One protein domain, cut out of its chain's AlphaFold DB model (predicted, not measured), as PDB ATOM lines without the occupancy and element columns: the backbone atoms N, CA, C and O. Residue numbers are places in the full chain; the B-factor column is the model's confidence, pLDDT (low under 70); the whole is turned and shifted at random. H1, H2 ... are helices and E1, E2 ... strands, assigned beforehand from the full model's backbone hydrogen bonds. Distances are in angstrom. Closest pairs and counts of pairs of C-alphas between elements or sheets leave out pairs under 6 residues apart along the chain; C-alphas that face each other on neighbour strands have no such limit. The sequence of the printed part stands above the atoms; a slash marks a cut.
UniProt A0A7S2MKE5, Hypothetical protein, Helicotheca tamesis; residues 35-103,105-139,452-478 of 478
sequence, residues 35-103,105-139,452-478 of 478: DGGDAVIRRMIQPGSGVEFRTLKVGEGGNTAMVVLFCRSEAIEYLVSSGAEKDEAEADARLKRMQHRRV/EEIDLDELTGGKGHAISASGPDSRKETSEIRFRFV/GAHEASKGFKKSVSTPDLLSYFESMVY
ATOM      1  N   ASP A  35      47.375 -30.094  17.410       60.91
ATOM      2  CA  ASP A  35      45.942 -30.256  17.666       60.91
ATOM      3  C   ASP A  35      45.208 -29.290  16.722       60.91
ATOM      4  O   ASP A  35      45.006 -28.110  17.021       60.91
ATOM      5  N   GLY A  36      44.975 -29.763  15.498       64.25
ATOM      6  CA  GLY A  36      44.461 -28.979  14.378       64.25
ATOM      7  C   GLY A  36      42.953 -28.770  14.419       64.25
ATOM      8  O   GLY A  36      42.427 -28.104  13.549       64.25
ATOM      9  N   GLY A  37      42.237 -29.327  15.400       77.38
ATOM     10  CA  GLY A  37      40.783 -29.184  15.524       77.38
ATOM     11  C   GLY A  37      39.948 -30.116  14.633       77.38
ATOM     12  O   GLY A  37      38.766 -30.298  14.917       77.38
ATOM     13  N   ASP A  38      40.530 -30.780  13.631       79.06
ATOM     14  CA  ASP A  38      39.820 -31.752  12.783       79.06
ATOM     15  C   ASP A  38      39.287 -32.942  13.598       79.06
ATOM     16  O   ASP A  38      38.113 -33.305  13.470       79.06
ATOM     17  N   ALA A  39      40.101 -33.500  14.503       78.50
ATOM     18  CA  ALA A  39      39.662 -34.532  15.445       78.50
ATOM     19  C   ALA A  39      38.488 -34.076  16.335       78.50
ATOM     20  O   ALA A  39      37.593 -34.868  16.633       78.50
ATOM     21  N   VAL A  40      38.449 -32.799  16.730       84.38
ATOM     22  CA  VAL A  40      37.344 -32.235  17.526       84.38
ATOM     23  C   VAL A  40      36.063 -32.215  16.707       84.38
ATOM     24  O   VAL A  40      35.043 -32.731  17.153       84.38
ATOM     25  N   ILE A  41      36.121 -31.675  15.486       85.62
ATOM     26  CA  ILE A  41      34.963 -31.589  14.583       85.62
ATOM     27  C   ILE A  41      34.419 -32.983  14.290       85.62
ATOM     28  O   ILE A  41      33.214 -33.214  14.363       85.62
ATOM     29  N   ARG A  42      35.309 -33.943  14.036       81.06
ATOM     30  CA  ARG A  42      34.953 -35.348  13.850       81.06
ATOM     31  C   ARG A  42      34.167 -35.920  15.026       81.06
ATOM     32  O   ARG A  42      33.166 -36.593  14.797       81.06
ATOM     33  N   ARG A  43      34.587 -35.659  16.266       84.44
ATOM     34  CA  ARG A  43      33.865 -36.147  17.450       84.44
ATOM     35  C   ARG A  43      32.559 -35.383  17.687       84.44
ATOM     36  O   ARG A  43      31.580 -36.002  18.084       84.44
ATOM     37  N   MET A  44      32.497 -34.091  17.355       87.38
ATOM     38  CA  MET A  44      31.246 -33.316  17.378       87.38
ATOM     39  C   MET A  44      30.218 -33.835  16.367       87.38
ATOM     40  O   MET A  44      29.026 -33.814  16.640       87.38
ATOM     41  N   ILE A  45      30.656 -34.340  15.215       84.62
ATOM     42  CA  ILE A  45      29.776 -34.908  14.182       84.62
ATOM     43  C   ILE A  45      29.111 -36.227  14.629       84.62
ATOM     44  O   ILE A  45      28.062 -36.604  14.093       84.62
ATOM     45  N   GLN A  46      29.706 -36.949  15.584       82.50
ATOM     46  CA  GLN A  46      29.211 -38.261  15.998       82.50
ATOM     47  C   GLN A  46      27.827 -38.173  16.666       82.50
ATOM     48  O   GLN A  46      27.549 -37.225  17.404       82.50
ATOM     49  N   PRO A  47      26.951 -39.177  16.457       78.25
ATOM     50  CA  PRO A  47      25.673 -39.241  17.154       78.25
ATOM     51  C   PRO A  47      25.867 -39.198  18.676       78.25
ATOM     52  O   PRO A  47      26.661 -39.959  19.221       78.25
ATOM     53  N   GLY A  48      25.113 -38.334  19.361       79.62
ATOM     54  CA  GLY A  48      25.173 -38.201  20.821       79.62
ATOM     55  C   GLY A  48      26.179 -37.173  21.345       79.62
ATOM     56  O   GLY A  48      26.282 -37.025  22.557       79.62
ATOM     57  N   SER A  49      26.871 -36.431  20.472       85.62
ATOM     58  CA  SER A  49      27.705 -35.286  20.870       85.62
ATOM     59  C   SER A  49      26.905 -34.115  21.456       85.62
ATOM     60  O   SER A  49      27.463 -33.286  22.158       85.62
ATOM     61  N   GLY A  50      25.609 -34.015  21.145       85.25
ATOM     62  CA  GLY A  50      24.785 -32.857  21.503       85.25
ATOM     63  C   GLY A  50      24.957 -31.648  20.575       85.25
ATOM     64  O   GLY A  50      24.192 -30.703  20.706       85.25
ATOM     65  N   VAL A  51      25.884 -31.694  19.609       87.69
ATOM     66  CA  VAL A  51      26.088 -30.624  18.616       87.69
ATOM     67  C   VAL A  51      25.239 -30.888  17.374       87.69
ATOM     68  O   VAL A  51      25.414 -31.907  16.695       87.69
ATOM     69  N   GLU A  52      24.327 -29.973  17.045       85.81
ATOM     70  CA  GLU A  52      23.458 -30.085  15.879       85.81
ATOM     71  C   GLU A  52      24.093 -29.427  14.645       85.81
ATOM     72  O   GLU A  52      24.334 -28.223  14.573       85.81
ATOM     73  N   PHE A  53      24.314 -30.230  13.603       85.12
ATOM     74  CA  PHE A  53      24.757 -29.736  12.302       85.12
ATOM     75  C   PHE A  53      23.542 -29.458  11.411       85.12
ATOM     76  O   PHE A  53      22.906 -30.385  10.895       85.12
ATOM     77  N   ARG A  54      23.230 -28.176  11.208       82.69
ATOM     78  CA  ARG A  54      22.113 -27.702  10.380       82.69
ATOM     79  C   ARG A  54      22.597 -27.275   9.004       82.69
ATOM     80  O   ARG A  54      23.667 -26.687   8.866       82.69
ATOM     81  N   THR A  55      21.781 -27.507   7.978       82.75
ATOM     82  CA  THR A  55      22.105 -27.033   6.631       82.75
ATOM     83  C   THR A  55      21.336 -25.775   6.263       82.75
ATOM     84  O   THR A  55      20.104 -25.757   6.208       82.75
ATOM     85  N   LEU A  56      22.098 -24.747   5.913       85.12
ATOM     86  CA  LEU A  56      21.631 -23.511   5.322       85.12
ATOM     87  C   LEU A  56      21.686 -23.611   3.795       85.12
ATOM     88  O   LEU A  56      22.715 -23.964   3.219       85.12
ATOM     89  N   LYS A  57      20.586 -23.279   3.125       86.12
ATOM     90  CA  LYS A  57      20.565 -23.059   1.680       86.12
ATOM     91  C   LYS A  57      20.704 -21.566   1.413       86.12
ATOM     92  O   LYS A  57      19.854 -20.795   1.851       86.12
ATOM     93  N   VAL A  58      21.728 -21.170   0.667       87.19
ATOM     94  CA  VAL A  58      21.954 -19.774   0.265       87.19
ATOM     95  C   VAL A  58      21.741 -19.601  -1.235       87.19
ATOM     96  O   VAL A  58      22.128 -20.472  -2.019       87.19
ATOM     97  N   GLY A  59      21.120 -18.492  -1.632       85.50
ATOM     98  CA  GLY A  59      20.790 -18.163  -3.021       85.50
ATOM     99  C   GLY A  59      19.433 -18.668  -3.506       85.50
ATOM    100  O   GLY A  59      18.663 -19.292  -2.775       85.50
ATOM    101  N   GLU A  60      19.138 -18.403  -4.780       81.44
ATOM    102  CA  GLU A  60      17.835 -18.661  -5.403       81.44
ATOM    103  C   GLU A  60      17.971 -19.391  -6.751       81.44
ATOM    104  O   GLU A  60      18.938 -19.239  -7.505       81.44
ATOM    105  N   GLY A  61      16.970 -20.221  -7.064       77.00
ATOM    106  CA  GLY A  61      16.877 -20.928  -8.339       77.00
ATOM    107  C   GLY A  61      18.048 -21.885  -8.582       77.00
ATOM    108  O   GLY A  61      18.346 -22.742  -7.748       77.00
ATOM    109  N   GLY A  62      18.687 -21.762  -9.749       72.69
ATOM    110  CA  GLY A  62      19.870 -22.546 -10.124       72.69
ATOM    111  C   GLY A  62      21.177 -22.045  -9.500       72.69
ATOM    112  O   GLY A  62      22.179 -22.755  -9.553       72.69
ATOM    113  N   ASN A  63      21.175 -20.860  -8.881       81.31
ATOM    114  CA  ASN A  63      22.327 -20.248  -8.217       81.31
ATOM    115  C   ASN A  63      22.178 -20.397  -6.709       81.31
ATOM    116  O   ASN A  63      21.908 -19.434  -5.998       81.31
ATOM    117  N   THR A  64      22.307 -21.633  -6.239       85.12
ATOM    118  CA  THR A  64      22.223 -21.955  -4.816       85.12
ATOM    119  C   THR A  64      23.473 -22.692  -4.368       85.12
ATOM    120  O   THR A  64      24.157 -23.302  -5.192       85.12
ATOM    121  N   ALA A  65      23.762 -22.643  -3.074       86.38
ATOM    122  CA  ALA A  65      24.707 -23.537  -2.426       86.38
ATOM    123  C   ALA A  65      24.140 -23.993  -1.082       86.38
ATOM    124  O   ALA A  65      23.461 -23.238  -0.385       86.38
ATOM    125  N   MET A  66      24.412 -25.242  -0.733       86.00
ATOM    126  CA  MET A  66      24.155 -25.774   0.597       86.00
ATOM    127  C   MET A  66      25.397 -25.547   1.468       86.00
ATOM    128  O   MET A  66      26.522 -25.674   0.986       86.00
ATOM    129  N   VAL A  67      25.198 -25.180   2.734       85.94
ATOM    130  CA  VAL A  67      26.262 -24.911   3.710       85.94
ATOM    131  C   VAL A  67      25.880 -25.538   5.043       85.94
ATOM    132  O   VAL A  67      24.809 -25.257   5.569       85.94
ATOM    133  N   VAL A  68      26.740 -26.390   5.597       86.44
ATOM    134  CA  VAL A  68      26.561 -26.960   6.936       86.44
ATOM    135  C   VAL A  68      27.132 -26.025   7.986       86.44
ATOM    136  O   VAL A  68      28.276 -25.587   7.861       86.44
ATOM    137  N   LEU A  69      26.332 -25.781   9.019       89.19
ATOM    138  CA  LEU A  69      26.638 -24.929  10.155       89.19
ATOM    139  C   LEU A  69      26.381 -25.665  11.467       89.19
ATOM    140  O   LEU A  69      25.509 -26.529  11.525       89.19
ATOM    141  N   PHE A  70      27.104 -25.286  12.514       90.38
ATOM    142  CA  PHE A  70      26.842 -25.707  13.891       90.38
ATOM    143  C   PHE A  70      26.950 -24.507  14.836       90.38
ATOM    144  O   PHE A  70      27.605 -23.509  14.507       90.38
ATOM    145  N   CYS A  71      26.281 -24.579  15.985       91.31
ATOM    146  CA  CYS A  71      26.223 -23.476  16.938       91.31
ATOM    147  C   CYS A  71      27.473 -23.421  17.829       91.31
ATOM    148  O   CYS A  71      28.000 -24.447  18.266       91.31
ATOM    149  N   ARG A  72      27.948 -22.202  18.123       92.94
ATOM    150  CA  ARG A  72      29.086 -21.976  19.033       92.94
ATOM    151  C   ARG A  72      28.800 -22.476  20.449       92.94
ATOM    152  O   ARG A  72      29.681 -23.076  21.054       92.94
ATOM    153  N   SER A  73      27.601 -22.220  20.965       92.19
ATOM    154  CA  SER A  73      27.163 -22.614  22.311       92.19
ATOM    155  C   SER A  73      27.199 -24.133  22.499       92.19
ATOM    156  O   SER A  73      27.862 -24.618  23.410       92.19
ATOM    157  N   GLU A  74      26.583 -24.879  21.579       92.81
ATOM    158  CA  GLU A  74      26.569 -26.345  21.570       92.81
ATOM    159  C   GLU A  74      27.989 -26.918  21.484       92.81
ATOM    160  O   GLU A  74      28.327 -27.879  22.174       92.81
ATOM    161  N   ALA A  75      28.859 -26.307  20.672       92.38
ATOM    162  CA  ALA A  75      30.258 -26.713  20.580       92.38
ATOM    163  C   ALA A  75      31.029 -26.475  21.892       92.38
ATOM    164  O   ALA A  75      31.832 -27.323  22.281       92.38
ATOM    165  N   ILE A  76      30.787 -25.356  22.584       94.00
ATOM    166  CA  ILE A  76      31.372 -25.077  23.907       94.00
ATOM    167  C   ILE A  76      30.887 -26.111  24.928       94.00
ATOM    168  O   ILE A  76      31.708 -26.715  25.619       94.00
ATOM    169  N   GLU A  77      29.579 -26.372  24.981       94.19
ATOM    170  CA  GLU A  77      28.989 -27.362  25.886       94.19
ATOM    171  C   GLU A  77      29.564 -28.765  25.640       94.19
ATOM    172  O   GLU A  77      29.938 -29.473  26.581       94.19
ATOM    173  N   TYR A  78      29.720 -29.157  24.374       93.38
ATOM    174  CA  TYR A  78      30.363 -30.413  24.007       93.38
ATOM    175  C   TYR A  78      31.827 -30.483  24.468       93.38
ATOM    176  O   TYR A  78      32.257 -31.492  25.031       93.38
ATOM    177  N   LEU A  79      32.614 -29.427  24.241       92.44
ATOM    178  CA  LEU A  79      34.033 -29.397  24.612       92.44
ATOM    179  C   LEU A  79      34.238 -29.576  26.123       92.44
ATOM    180  O   LEU A  79      35.140 -30.312  26.531       92.44
ATOM    181  N   VAL A  80      33.375 -28.969  26.938       93.56
ATOM    182  CA  VAL A  80      33.415 -29.107  28.400       93.56
ATOM    183  C   VAL A  80      32.904 -30.483  28.839       93.56
ATOM    184  O   VAL A  80      33.572 -31.188  29.595       93.56
ATOM    185  N   SER A  81      31.743 -30.916  28.339       92.44
ATOM    186  CA  SER A  81      31.113 -32.182  28.755       92.44
ATOM    187  C   SER A  81      31.890 -33.430  28.326       92.44
ATOM    188  O   SER A  81      31.890 -34.434  29.037       92.44
ATOM    189  N   SER A  82      32.600 -33.370  27.197       89.12
ATOM    190  CA  SER A  82      33.490 -34.442  26.732       89.12
ATOM    191  C   SER A  82      34.819 -34.512  27.497       89.12
ATOM    192  O   SER A  82      35.585 -35.460  27.302       89.12
ATOM    193  N   GLY A  83      35.108 -33.528  28.357       86.81
ATOM    194  CA  GLY A  83      36.385 -33.388  29.057       86.81
ATOM    195  C   GLY A  83      37.547 -32.989  28.142       86.81
ATOM    196  O   GLY A  83      38.704 -33.171  28.523       86.81
ATOM    197  N   ALA A  84      37.260 -32.486  26.933       85.38
ATOM    198  CA  ALA A  84      38.280 -31.966  26.029       85.38
ATOM    199  C   ALA A  84      38.895 -30.664  26.562       85.38
ATOM    200  O   ALA A  84      40.088 -30.445  26.372       85.38
ATOM    201  N   GLU A  85      38.096 -29.846  27.251       91.31
ATOM    202  CA  GLU A  85      38.500 -28.614  27.938       91.31
ATOM    203  C   GLU A  85      37.895 -28.578  29.351       91.31
ATOM    204  O   GLU A  85      36.887 -29.239  29.609       91.31
ATOM    205  N   LYS A  86      38.511 -27.846  30.290       90.75
ATOM    206  CA  LYS A  86      38.060 -27.868  31.696       90.75
ATOM    207  C   LYS A  86      36.836 -27.001  31.950       90.75
ATOM    208  O   LYS A  86      36.030 -27.326  32.819       90.75
ATOM    209  N   ASP A  87      36.745 -25.880  31.248       95.00
ATOM    210  CA  ASP A  87      35.703 -24.880  31.428       95.00
ATOM    211  C   ASP A  87      35.340 -24.197  30.101       95.00
ATOM    212  O   ASP A  87      35.984 -24.391  29.065       95.00
ATOM    213  N   GLU A  88      34.268 -23.404  30.132       94.38
ATOM    214  CA  GLU A  88      33.753 -22.703  28.954       94.38
ATOM    215  C   GLU A  88      34.750 -21.679  28.387       94.38
ATOM    216  O   GLU A  88      34.742 -21.424  27.184       94.38
ATOM    217  N   ALA A  89      35.631 -21.107  29.216       94.88
ATOM    218  CA  ALA A  89      36.612 -20.122  28.769       94.88
ATOM    219  C   ALA A  89      37.764 -20.786  27.995       94.88
ATOM    220  O   ALA A  89      38.176 -20.277  26.949       94.88
ATOM    221  N   GLU A  90      38.255 -21.937  28.466       91.69
ATOM    222  CA  GLU A  90      39.221 -22.775  27.747       91.69
ATOM    223  C   GLU A  90      38.612 -23.300  26.427       91.69
ATOM    224  O   GLU A  90      39.271 -23.243  25.380       91.69
ATOM    225  N   ALA A  91      37.336 -23.711  26.438       92.31
ATOM    226  CA  ALA A  91      36.589 -24.122  25.245       92.31
ATOM    227  C   ALA A  91      36.422 -22.991  24.219       92.31
ATOM    228  O   ALA A  91      36.703 -23.180  23.032       92.31
ATOM    229  N   ASP A  92      36.047 -21.791  24.659       93.19
ATOM    230  CA  ASP A  92      35.947 -20.622  23.786       93.19
ATOM    231  C   ASP A  92      37.308 -20.234  23.191       93.19
ATOM    232  O   ASP A  92      37.432 -19.974  21.990       93.19
ATOM    233  N   ALA A  93      38.366 -20.261  24.008       91.12
ATOM    234  CA  ALA A  93      39.731 -20.031  23.548       91.12
ATOM    235  C   ALA A  93      40.169 -21.083  22.518       91.12
ATOM    236  O   ALA A  93      40.883 -20.754  21.566       91.12
ATOM    237  N   ARG A  94      39.734 -22.342  22.661       90.38
ATOM    238  CA  ARG A  94      39.970 -23.391  21.661       90.38
ATOM    239  C   ARG A  94      39.263 -23.104  20.346       90.38
ATOM    240  O   ARG A  94      39.910 -23.200  19.305       90.38
ATOM    241  N   LEU A  95      37.991 -22.713  20.376       92.25
ATOM    242  CA  LEU A  95      37.260 -22.344  19.161       92.25
ATOM    243  C   LEU A  95      37.902 -21.139  18.462       92.25
ATOM    244  O   LEU A  95      38.080 -21.177  17.249       92.25
ATOM    245  N   LYS A  96      38.373 -20.131  19.206       91.12
ATOM    246  CA  LYS A  96      39.153 -19.007  18.650       91.12
ATOM    247  C   LYS A  96      40.458 -19.458  17.989       91.12
ATOM    248  O   LYS A  96      40.771 -19.012  16.889       91.12
ATOM    249  N   ARG A  97      41.203 -20.387  18.603       89.00
ATOM    250  CA  ARG A  97      42.398 -20.986  17.968       89.00
ATOM    251  C   ARG A  97      42.038 -21.741  16.687       89.00
ATOM    252  O   ARG A  97      42.766 -21.652  15.703       89.00
ATOM    253  N   MET A  98      40.919 -22.466  16.686       89.94
ATOM    254  CA  MET A  98      40.406 -23.162  15.502       89.94
ATOM    255  C   MET A  98      39.986 -22.183  14.398       89.94
ATOM    256  O   MET A  98      40.261 -22.451  13.235       89.94
ATOM    257  N   GLN A  99      39.376 -21.044  14.734       90.19
ATOM    258  CA  GLN A  99      39.071 -19.977  13.774       90.19
ATOM    259  C   GLN A  99      40.335 -19.358  13.179       90.19
ATOM    260  O   GLN A  99      40.434 -19.216  11.965       90.19
ATOM    261  N   HIS A 100      41.314 -19.029  14.025       86.69
ATOM    262  CA  HIS A 100      42.584 -18.447  13.594       86.69
ATOM    263  C   HIS A 100      43.345 -19.385  12.643       86.69
ATOM    264  O   HIS A 100      43.844 -18.950  11.615       86.69
ATOM    265  N   ARG A 101      43.317 -20.698  12.906       85.06
ATOM    266  CA  ARG A 101      43.848 -21.741  12.004       85.06
ATOM    267  C   ARG A 101      42.926 -22.081  10.824       85.06
ATOM    268  O   ARG A 101      43.148 -23.075  10.135       85.06
ATOM    269  N   ARG A 102      41.832 -21.333  10.651       89.44
ATOM    270  CA  ARG A 102      40.776 -21.553   9.652       89.44
ATOM    271  C   ARG A 102      40.278 -22.990   9.583       89.44
ATOM    272  O   ARG A 102      39.959 -23.498   8.514       89.44
ATOM    273  N   VAL A 103      40.189 -23.653  10.731       88.69
ATOM    274  CA  VAL A 103      39.527 -24.954  10.897       88.69
ATOM    275  C   VAL A 103      38.024 -24.787  10.698       88.69
ATOM    276  O   VAL A 103      37.346 -25.558  10.014       88.69
ATOM    277  N   GLU A 105      35.032 -21.333  10.314       91.69
ATOM    278  CA  GLU A 105      34.809 -19.934   9.972       91.69
ATOM    279  C   GLU A 105      33.458 -19.475  10.491       91.69
ATOM    280  O   GLU A 105      32.453 -20.178  10.366       91.69
ATOM    281  N   GLU A 106      33.458 -18.283  11.072       91.44
ATOM    282  CA  GLU A 106      32.264 -17.633  11.585       91.44
ATOM    283  C   GLU A 106      31.346 -17.178  10.454       91.44
ATOM    284  O   GLU A 106      31.791 -16.609   9.456       91.44
ATOM    285  N   ILE A 107      30.056 -17.456  10.620       87.81
ATOM    286  CA  ILE A 107      28.994 -16.950   9.766       87.81
ATOM    287  C   ILE A 107      28.032 -16.165  10.638       87.81
ATOM    288  O   ILE A 107      27.311 -16.739  11.457       87.81
ATOM    289  N   ASP A 108      27.990 -14.862  10.393       82.81
ATOM    290  CA  ASP A 108      26.924 -14.016  10.892       82.81
ATOM    291  C   ASP A 108      25.677 -14.222  10.020       82.81
ATOM    292  O   ASP A 108      25.674 -13.938   8.818       82.81
ATOM    293  N   LEU A 109      24.624 -14.781  10.615       81.00
ATOM    294  CA  LEU A 109      23.364 -15.000   9.914       81.00
ATOM    295  C   LEU A 109      22.635 -13.690   9.631       81.00
ATOM    296  O   LEU A 109      21.930 -13.622   8.622       81.00
ATOM    297  N   ASP A 110      22.824 -12.659  10.455       76.50
ATOM    298  CA  ASP A 110      22.165 -11.369  10.274       76.50
ATOM    299  C   ASP A 110      22.626 -10.719   8.960       76.50
ATOM    300  O   ASP A 110      21.795 -10.234   8.185       76.50
ATOM    301  N   GLU A 111      23.912 -10.847   8.610       74.31
ATOM    302  CA  GLU A 111      24.460 -10.403   7.319       74.31
ATOM    303  C   GLU A 111      23.844 -11.124   6.103       74.31
ATOM    304  O   GLU A 111      23.855 -10.596   4.987       74.31
ATOM    305  N   LEU A 112      23.287 -12.326   6.285       74.38
ATOM    306  CA  LEU A 112      22.707 -13.127   5.201       74.38
ATOM    307  C   LEU A 112      21.217 -12.847   4.965       74.38
ATOM    308  O   LEU A 112      20.673 -13.255   3.934       74.38
ATOM    309  N   THR A 113      20.554 -12.138   5.884       64.19
ATOM    310  CA  THR A 113      19.113 -11.833   5.812       64.19
ATOM    311  C   THR A 113      18.764 -10.616   4.948       64.19
ATOM    312  O   THR A 113      17.592 -10.389   4.661       64.19
ATOM    313  N   GLY A 114      19.759  -9.854   4.477       55.00
ATOM    314  CA  GLY A 114      19.555  -8.620   3.701       55.00
ATOM    315  C   GLY A 114      19.111  -8.800   2.237       55.00
ATOM    316  O   GLY A 114      18.867  -7.807   1.548       55.00
ATOM    317  N   GLY A 115      19.024 -10.035   1.731       54.19
ATOM    318  CA  GLY A 115      18.600 -10.337   0.357       54.19
ATOM    319  C   GLY A 115      17.081 -10.233   0.148       54.19
ATOM    320  O   GLY A 115      16.298 -10.343   1.082       54.19
ATOM    321  N   LYS A 116      16.622 -10.083  -1.105       48.88
ATOM    322  CA  LYS A 116      15.182  -9.999  -1.463       48.88
ATOM    323  C   LYS A 116      14.376 -11.297  -1.213       48.88
ATOM    324  O   LYS A 116      13.186 -11.337  -1.528       48.88
ATOM    325  N   GLY A 117      15.001 -12.344  -0.670       43.06
ATOM    326  CA  GLY A 117      14.389 -13.629  -0.324       43.06
ATOM    327  C   GLY A 117      13.918 -13.660   1.132       43.06
ATOM    328  O   GLY A 117      14.559 -13.096   2.009       43.06
ATOM    329  N   HIS A 118      12.774 -14.301   1.381       41.03
ATOM    330  CA  HIS A 118      12.120 -14.426   2.691       41.03
ATOM    331  C   HIS A 118      13.077 -14.649   3.880       41.03
ATOM    332  O   HIS A 118      13.945 -15.517   3.844       41.03
ATOM    333  N   ALA A 119      12.833 -13.921   4.971       44.94
ATOM    334  CA  ALA A 119      13.496 -14.115   6.254       44.94
ATOM    335  C   ALA A 119      13.523 -15.597   6.667       44.94
ATOM    336  O   ALA A 119      12.550 -16.326   6.436       44.94
ATOM    337  N   ILE A 120      14.614 -16.017   7.323       50.59
ATOM    338  CA  ILE A 120      14.650 -17.224   8.159       50.59
ATOM    339  C   ILE A 120      13.362 -17.192   8.980       50.59
ATOM    340  O   ILE A 120      13.112 -16.231   9.707       50.59
ATOM    341  N   SER A 121      12.472 -18.149   8.734       40.44
ATOM    342  CA  SER A 121      11.092 -18.104   9.202       40.44
ATOM    343  C   SER A 121      11.053 -18.053  10.725       40.44
ATOM    344  O   SER A 121      11.082 -19.089  11.387       40.44
ATOM    345  N   ALA A 122      10.940 -16.837  11.259       37.09
ATOM    346  CA  ALA A 122      10.553 -16.543  12.626       37.09
ATOM    347  C   ALA A 122       9.107 -17.014  12.823       37.09
ATOM    348  O   ALA A 122       8.151 -16.245  12.736       37.09
ATOM    349  N   SER A 123       8.936 -18.318  13.011       34.88
ATOM    350  CA  SER A 123       7.659 -18.927  13.366       34.88
ATOM    351  C   SER A 123       7.640 -19.206  14.866       34.88
ATOM    352  O   SER A 123       7.652 -20.347  15.308       34.88
ATOM    353  N   GLY A 124       7.623 -18.133  15.662       33.22
ATOM    354  CA  GLY A 124       7.359 -18.197  17.099       33.22
ATOM    355  C   GLY A 124       7.909 -16.992  17.871       33.22
ATOM    356  O   GLY A 124       8.996 -16.517  17.558       33.22
ATOM    357  N   PRO A 125       7.206 -16.482  18.899       34.44
ATOM    358  CA  PRO A 125       7.724 -15.417  19.764       34.44
ATOM    359  C   PRO A 125       8.989 -15.818  20.555       34.44
ATOM    360  O   PRO A 125       9.688 -14.928  21.031       34.44
ATOM    361  N   ASP A 126       9.333 -17.112  20.613       38.84
ATOM    362  CA  ASP A 126      10.579 -17.628  21.206       38.84
ATOM    363  C   ASP A 126      11.775 -17.674  20.230       38.84
ATOM    364  O   ASP A 126      12.924 -17.730  20.664       38.84
ATOM    365  N   SER A 127      11.559 -17.562  18.911       41.19
ATOM    366  CA  SER A 127      12.628 -17.732  17.907       41.19
ATOM    367  C   SER A 127      13.516 -16.496  17.710       41.19
ATOM    368  O   SER A 127      14.440 -16.526  16.907       41.19
ATOM    369  N   ARG A 128      13.243 -15.382  18.406       38.88
ATOM    370  CA  ARG A 128      14.087 -14.168  18.368       38.88
ATOM    371  C   ARG A 128      15.325 -14.254  19.265       38.88
ATOM    372  O   ARG A 128      16.196 -13.401  19.151       38.88
ATOM    373  N   LYS A 129      15.405 -15.246  20.162       40.00
ATOM    374  CA  LYS A 129      16.625 -15.517  20.944       40.00
ATOM    375  C   LYS A 129      17.628 -16.406  20.203       40.00
ATOM    376  O   LYS A 129      18.811 -16.301  20.482       40.00
ATOM    377  N   GLU A 130      17.176 -17.224  19.252       44.91
ATOM    378  CA  GLU A 130      18.047 -18.094  18.440       44.91
ATOM    379  C   GLU A 130      18.698 -17.361  17.251       44.91
ATOM    380  O   GLU A 130      19.648 -17.862  16.656       44.91
ATOM    381  N   THR A 131      18.210 -16.171  16.883       47.56
ATOM    382  CA  THR A 131      18.698 -15.427  15.708       47.56
ATOM    383  C   THR A 131      20.035 -14.717  15.916       47.56
ATOM    384  O   THR A 131      20.675 -14.399  14.928       47.56
ATOM    385  N   SER A 132      20.489 -14.509  17.159       53.12
ATOM    386  CA  SER A 132      21.780 -13.856  17.452       53.12
ATOM    387  C   SER A 132      22.902 -14.843  17.789       53.12
ATOM    388  O   SER A 132      23.889 -14.472  18.429       53.12
ATOM    389  N   GLU A 133      22.717 -16.125  17.486       73.12
ATOM    390  CA  GLU A 133      23.681 -17.153  17.851       73.12
ATOM    391  C   GLU A 133      24.735 -17.321  16.754       73.12
ATOM    392  O   GLU A 133      24.425 -17.653  15.610       73.12
ATOM    393  N   ILE A 134      25.998 -17.095  17.124       83.56
ATOM    394  CA  ILE A 134      27.154 -17.252  16.241       83.56
ATOM    395  C   ILE A 134      27.223 -18.698  15.744       83.56
ATOM    396  O   ILE A 134      27.285 -19.643  16.543       83.56
ATOM    397  N   ARG A 135      27.269 -18.868  14.419       89.88
ATOM    398  CA  ARG A 135      27.395 -20.180  13.781       89.88
ATOM    399  C   ARG A 135      28.726 -20.340  13.078       89.88
ATOM    400  O   ARG A 135      29.284 -19.390  12.534       89.88
ATOM    401  N   PHE A 136      29.200 -21.577  13.038       92.19
ATOM    402  CA  PHE A 136      30.440 -21.931  12.366       92.19
ATOM    403  C   PHE A 136      30.197 -22.834  11.172       92.19
ATOM    404  O   PHE A 136      29.483 -23.831  11.277       92.19
ATOM    405  N   ARG A 137      30.851 -22.520  10.050       90.88
ATOM    406  CA  ARG A 137      31.097 -23.495   8.987       90.88
ATOM    407  C   ARG A 137      32.431 -24.179   9.229       90.88
ATOM    408  O   ARG A 137      33.384 -23.555   9.681       90.88
ATOM    409  N   PHE A 138      32.519 -25.444   8.852       88.62
ATOM    410  CA  PHE A 138      33.806 -26.112   8.719       88.62
ATOM    411  C   PHE A 138      34.444 -25.755   7.370       88.62
ATOM    412  O   PHE A 138      33.751 -25.730   6.346       88.62
ATOM    413  N   VAL A 139      35.750 -25.506   7.362       89.31
ATOM    414  CA  VAL A 139      36.519 -25.249   6.135       89.31
ATOM    415  C   VAL A 139      37.252 -26.527   5.735       89.31
ATOM    416  O   VAL A 139      37.802 -27.203   6.585       89.31
ATOM    417  N   GLY A 452      18.697 -14.623  -0.843       81.19
ATOM    418  CA  GLY A 452      18.547 -14.814   0.598       81.19
ATOM    419  C   GLY A 452      19.171 -16.115   1.110       81.19
ATOM    420  O   GLY A 452      19.884 -16.830   0.396       81.19
ATOM    421  N   ALA A 453      18.907 -16.409   2.379       77.75
ATOM    422  CA  ALA A 453      19.344 -17.617   3.059       77.75
ATOM    423  C   ALA A 453      18.161 -18.252   3.795       77.75
ATOM    424  O   ALA A 453      17.420 -17.576   4.509       77.75
ATOM    425  N   HIS A 454      17.982 -19.559   3.623       77.62
ATOM    426  CA  HIS A 454      16.878 -20.299   4.221       77.62
ATOM    427  C   HIS A 454      17.387 -21.587   4.858       77.62
ATOM    428  O   HIS A 454      18.103 -22.369   4.226       77.62
ATOM    429  N   GLU A 455      16.979 -21.842   6.098       70.50
ATOM    430  CA  GLU A 455      17.143 -23.165   6.685       70.50
ATOM    431  C   GLU A 455      16.245 -24.158   5.944       70.50
ATOM    432  O   GLU A 455      15.081 -23.872   5.640       70.50
ATOM    433  N   ALA A 456      16.784 -25.329   5.612       60.38
ATOM    434  CA  ALA A 456      15.986 -26.363   4.973       60.38
ATOM    435  C   ALA A 456      14.921 -26.866   5.964       60.38
ATOM    436  O   ALA A 456      15.243 -27.544   6.938       60.38
ATOM    437  N   SER A 457      13.645 -26.545   5.726       47.09
ATOM    438  CA  SER A 457      12.542 -27.043   6.550       47.09
ATOM    439  C   SER A 457      12.514 -28.579   6.555       47.09
ATOM    440  O   SER A 457      12.806 -29.224   5.543       47.09
ATOM    441  N   LYS A 458      12.212 -29.150   7.734       43.44
ATOM    442  CA  LYS A 458      12.199 -30.591   8.060       43.44
ATOM    443  C   LYS A 458      11.818 -31.458   6.851       43.44
ATOM    444  O   LYS A 458      10.652 -31.520   6.471       43.44
ATOM    445  N   GLY A 459      12.801 -32.146   6.268       41.78
ATOM    446  CA  GLY A 459      12.555 -33.073   5.157       41.78
ATOM    447  C   GLY A 459      13.753 -33.373   4.258       41.78
ATOM    448  O   GLY A 459      13.758 -34.410   3.597       41.78
ATOM    449  N   PHE A 460      14.796 -32.538   4.253       42.72
ATOM    450  CA  PHE A 460      16.030 -32.857   3.534       42.72
ATOM    451  C   PHE A 460      17.032 -33.547   4.460       42.72
ATOM    452  O   PHE A 460      17.488 -32.976   5.446       42.72
ATOM    453  N   LYS A 461      17.366 -34.801   4.135       48.78
ATOM    454  CA  LYS A 461      18.485 -35.526   4.748       48.78
ATOM    455  C   LYS A 461      19.763 -34.688   4.571       48.78
ATOM    456  O   LYS A 461      20.068 -34.334   3.435       48.78
ATOM    457  N   LYS A 462      20.432 -34.369   5.690       51.78
ATOM    458  CA  LYS A 462      21.796 -33.811   5.850       51.78
ATOM    459  C   LYS A 462      22.396 -33.249   4.552       51.78
ATOM    460  O   LYS A 462      23.011 -33.987   3.786       51.78
ATOM    461  N   SER A 463      22.199 -31.965   4.275       52.31
ATOM    462  CA  SER A 463      22.714 -31.331   3.056       52.31
ATOM    463  C   SER A 463      24.092 -30.692   3.285       52.31
ATOM    464  O   SER A 463      24.385 -30.192   4.360       52.31
ATOM    465  N   VAL A 464      24.958 -30.825   2.276       57.25
ATOM    466  CA  VAL A 464      26.434 -30.700   2.274       57.25
ATOM    467  C   VAL A 464      27.033 -29.280   2.185       57.25
ATOM    468  O   VAL A 464      26.614 -28.621   1.247       57.25
ATOM    469  N   SER A 465      27.999 -28.781   2.975       60.94
ATOM    470  CA  SER A 465      28.861 -27.647   2.535       60.94
ATOM    471  C   SER A 465      29.883 -28.073   1.477       60.94
ATOM    472  O   SER A 465      30.167 -27.326   0.540       60.94
ATOM    473  N   THR A 466      30.391 -29.299   1.610       65.44
ATOM    474  CA  THR A 466      31.269 -29.996   0.663       65.44
ATOM    475  C   THR A 466      30.756 -31.426   0.443       65.44
ATOM    476  O   THR A 466      30.167 -32.028   1.345       65.44
ATOM    477  N   PRO A 467      30.933 -32.017  -0.745       64.69
ATOM    478  CA  PRO A 467      30.360 -33.331  -1.055       64.69
ATOM    479  C   PRO A 467      30.958 -34.479  -0.226       64.69
ATOM    480  O   PRO A 467      30.308 -35.500  -0.002       64.69
ATOM    481  N   ASP A 468      32.178 -34.315   0.275       70.75
ATOM    482  CA  ASP A 468      32.883 -35.373   1.004       70.75
ATOM    483  C   ASP A 468      32.449 -35.479   2.459       70.75
ATOM    484  O   ASP A 468      32.379 -36.580   3.004       70.75
ATOM    485  N   LEU A 469      32.022 -34.363   3.046       72.62
ATOM    486  CA  LEU A 469      31.417 -34.361   4.367       72.62
ATOM    487  C   LEU A 469      30.072 -35.123   4.369       72.62
ATOM    488  O   LEU A 469      29.727 -35.733   5.374       72.62
ATOM    489  N   LEU A 470      29.353 -35.199   3.235       63.00
ATOM    490  CA  LEU A 470      28.170 -36.067   3.090       63.00
ATOM    491  C   LEU A 470      28.540 -37.544   3.169       63.00
ATOM    492  O   LEU A 470      27.956 -38.282   3.953       63.00
ATOM    493  N   SER A 471      29.531 -37.955   2.384       66.38
ATOM    494  CA  SER A 471      29.987 -39.351   2.369       66.38
ATOM    495  C   SER A 471      30.497 -39.761   3.751       66.38
ATOM    496  O   SER A 471      30.273 -40.881   4.209       66.38
ATOM    497  N   TYR A 472      31.108 -38.810   4.457       66.88
ATOM    498  CA  TYR A 472      31.498 -38.968   5.844       66.88
ATOM    499  C   TYR A 472      30.295 -39.149   6.785       66.88
ATOM    500  O   TYR A 472      30.225 -40.150   7.500       66.88
ATOM    501  N   PHE A 473      29.312 -38.243   6.749       71.31
ATOM    502  CA  PHE A 473      28.088 -38.368   7.545       71.31
ATOM    503  C   PHE A 473      27.319 -39.663   7.251       71.31
ATOM    504  O   PHE A 473      26.712 -40.214   8.163       71.31
ATOM    505  N   GLU A 474      27.315 -40.135   6.003       67.88
ATOM    506  CA  GLU A 474      26.687 -41.399   5.607       67.88
ATOM    507  C   GLU A 474      27.441 -42.610   6.166       67.88
ATOM    508  O   GLU A 474      26.803 -43.555   6.627       67.88
ATOM    509  N   SER A 475      28.777 -42.567   6.200       61.22
ATOM    510  CA  SER A 475      29.602 -43.652   6.750       61.22
ATOM    511  C   SER A 475      29.431 -43.870   8.258       61.22
ATOM    512  O   SER A 475      29.700 -44.962   8.737       61.22
ATOM    513  N   MET A 476      28.968 -42.858   9.000       59.31
ATOM    514  CA  MET A 476      28.742 -42.946  10.450       59.31
ATOM    515  C   MET A 476      27.359 -43.474  10.847       59.31
ATOM    516  O   MET A 476      27.105 -43.694  12.027       59.31
ATOM    517  N   VAL A 477      26.436 -43.599   9.891       54.25
ATOM    518  CA  VAL A 477      25.044 -44.009  10.155       54.25
ATOM    519  C   VAL A 477      24.866 -45.534  10.027       54.25
ATOM    520  O   VAL A 477      23.763 -46.032  10.242       54.25
ATOM    521  N   TYR A 478      25.940 -46.279   9.737       37.09
ATOM    522  CA  TYR A 478      25.946 -47.741   9.617       37.09
ATOM    523  C   TYR A 478      26.902 -48.419  10.591       37.09
ATOM    524  O   TYR A 478      28.030 -47.905  10.760       37.09
TER     525      TYR A 478
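AT A GLANCE: This is residues 35 to 103, 105 to 139 and 452 to 478 of the 478 residues of the protein "Hypothetical protein" of Helicotheca tamesis (UniProt A0A7S2MKE5). A strongly twisted antiparallel sheet of five strands runs through the middle, and its long hairpin E1 and E2 reaches out to one end of the longest axis. At the other end of E2 a pair of helices, H2 and H3, only grazes the sheet; H1 comes close to H2, and H4, near the last residue, comes close to H1. Residues 123 to 129, in a long stretch with no named element, stick out. The printed part has 131 residues, with the order H1 E1 E2 H2 H3 E3 E4 E5 H4 along the chain and E3 E4 E2 E1 E5 across the sheet; the class is mixed, helices and strands. The whole is compact, with a radius of gyration of the C-alphas of 15.3 A and spans of 43 by 34 by 27 A.

HOW THE PARTS SIT: H1, residues 38 to 45, is not on the sheet, but only just, with 4 pairs of C-alphas within 10 A. E1, residues 54 to 60, and E2, residues 63 to 71, form a hairpin with a tight link and an angle of 155 degrees between their directions; N 56 and O 67 are 2.8 A apart, within hydrogen-bond range. H2, residues 72 to 81, follows E2 with no residue between them and only grazes the sheet with residues 72 to 75. H1 and H2 are close but not clearly touching, about perpendicular at 83 degrees; their closest C-alphas, those of Met 44 and Tyr 78, are 7.3 A apart. H3, residues 88 to 100, touches H2 with residues 88 to 92 alone, opposite ways at a steep tilt of 56 degrees; the closest C-alphas are those of Ile 76 and Ala 91, 5.5 A apart. H3 only grazes the sheet with residues 95 to 99. E3, residues 105 to 107, and E4, residues 135 to 138, form a second hairpin, with N 105 and O 137 within hydrogen-bond range at 2.8 A. E2 has staggered pairing: it pairs with E1 over residues 63 to 69 and with E4 over 69 to 71, where N 136 and O 70 are within hydrogen-bond range at 2.9 A. E5, residues 453 to 455, is the edge strand beside E1, antiparallel at 144 degrees, with N 57 and O 454 within hydrogen-bond range at 2.9 A. H4, residues 467 to 475, is not on the sheet; it is close to H1 but not clearly touching, with the closest C-alphas, those of Ile 45 and Phe 473, 7.7 A apart. H4 is apart from H2 and H3. In H1, H2 and H3 every O i to N i+4 pair is within hydrogen-bond range; in H4, 4 of 5 are.

IN THESE COORDINATES: H1 begins at C-alpha 38, at (39.820, -31.752, 12.783), and is 10.6 A long. E1 measures 18.7 A and E2, the longest strand, 25.7 A, ending at C-alpha 71, at (26.223, -23.476, 16.938). H2 is 14.2 A long and H3, the longest helix, 18.2 A. E3, E4 and E5 have 3, 4 and 3 residues. H4, 13.0 A long, ends at C-alpha 475, at (29.602, -43.652, 6.750).

THE WHOLE: The two C-alphas farthest apart are those of Gly 62 and Lys 86, at 45.9 A. Residue 104 is not printed, and C-alphas 103 and 105 are 7.0 A apart across this cut; residues 140 to 451 are not printed either, with 21.5 A between C-alphas 139 and 452. Of the links that are printed whole, E3 to E4 and E5 to H4 are long. The mean pLDDT of the printed part is 74.6; 42 residues are under 70, among them residues 113 to 132 and 456 to 467.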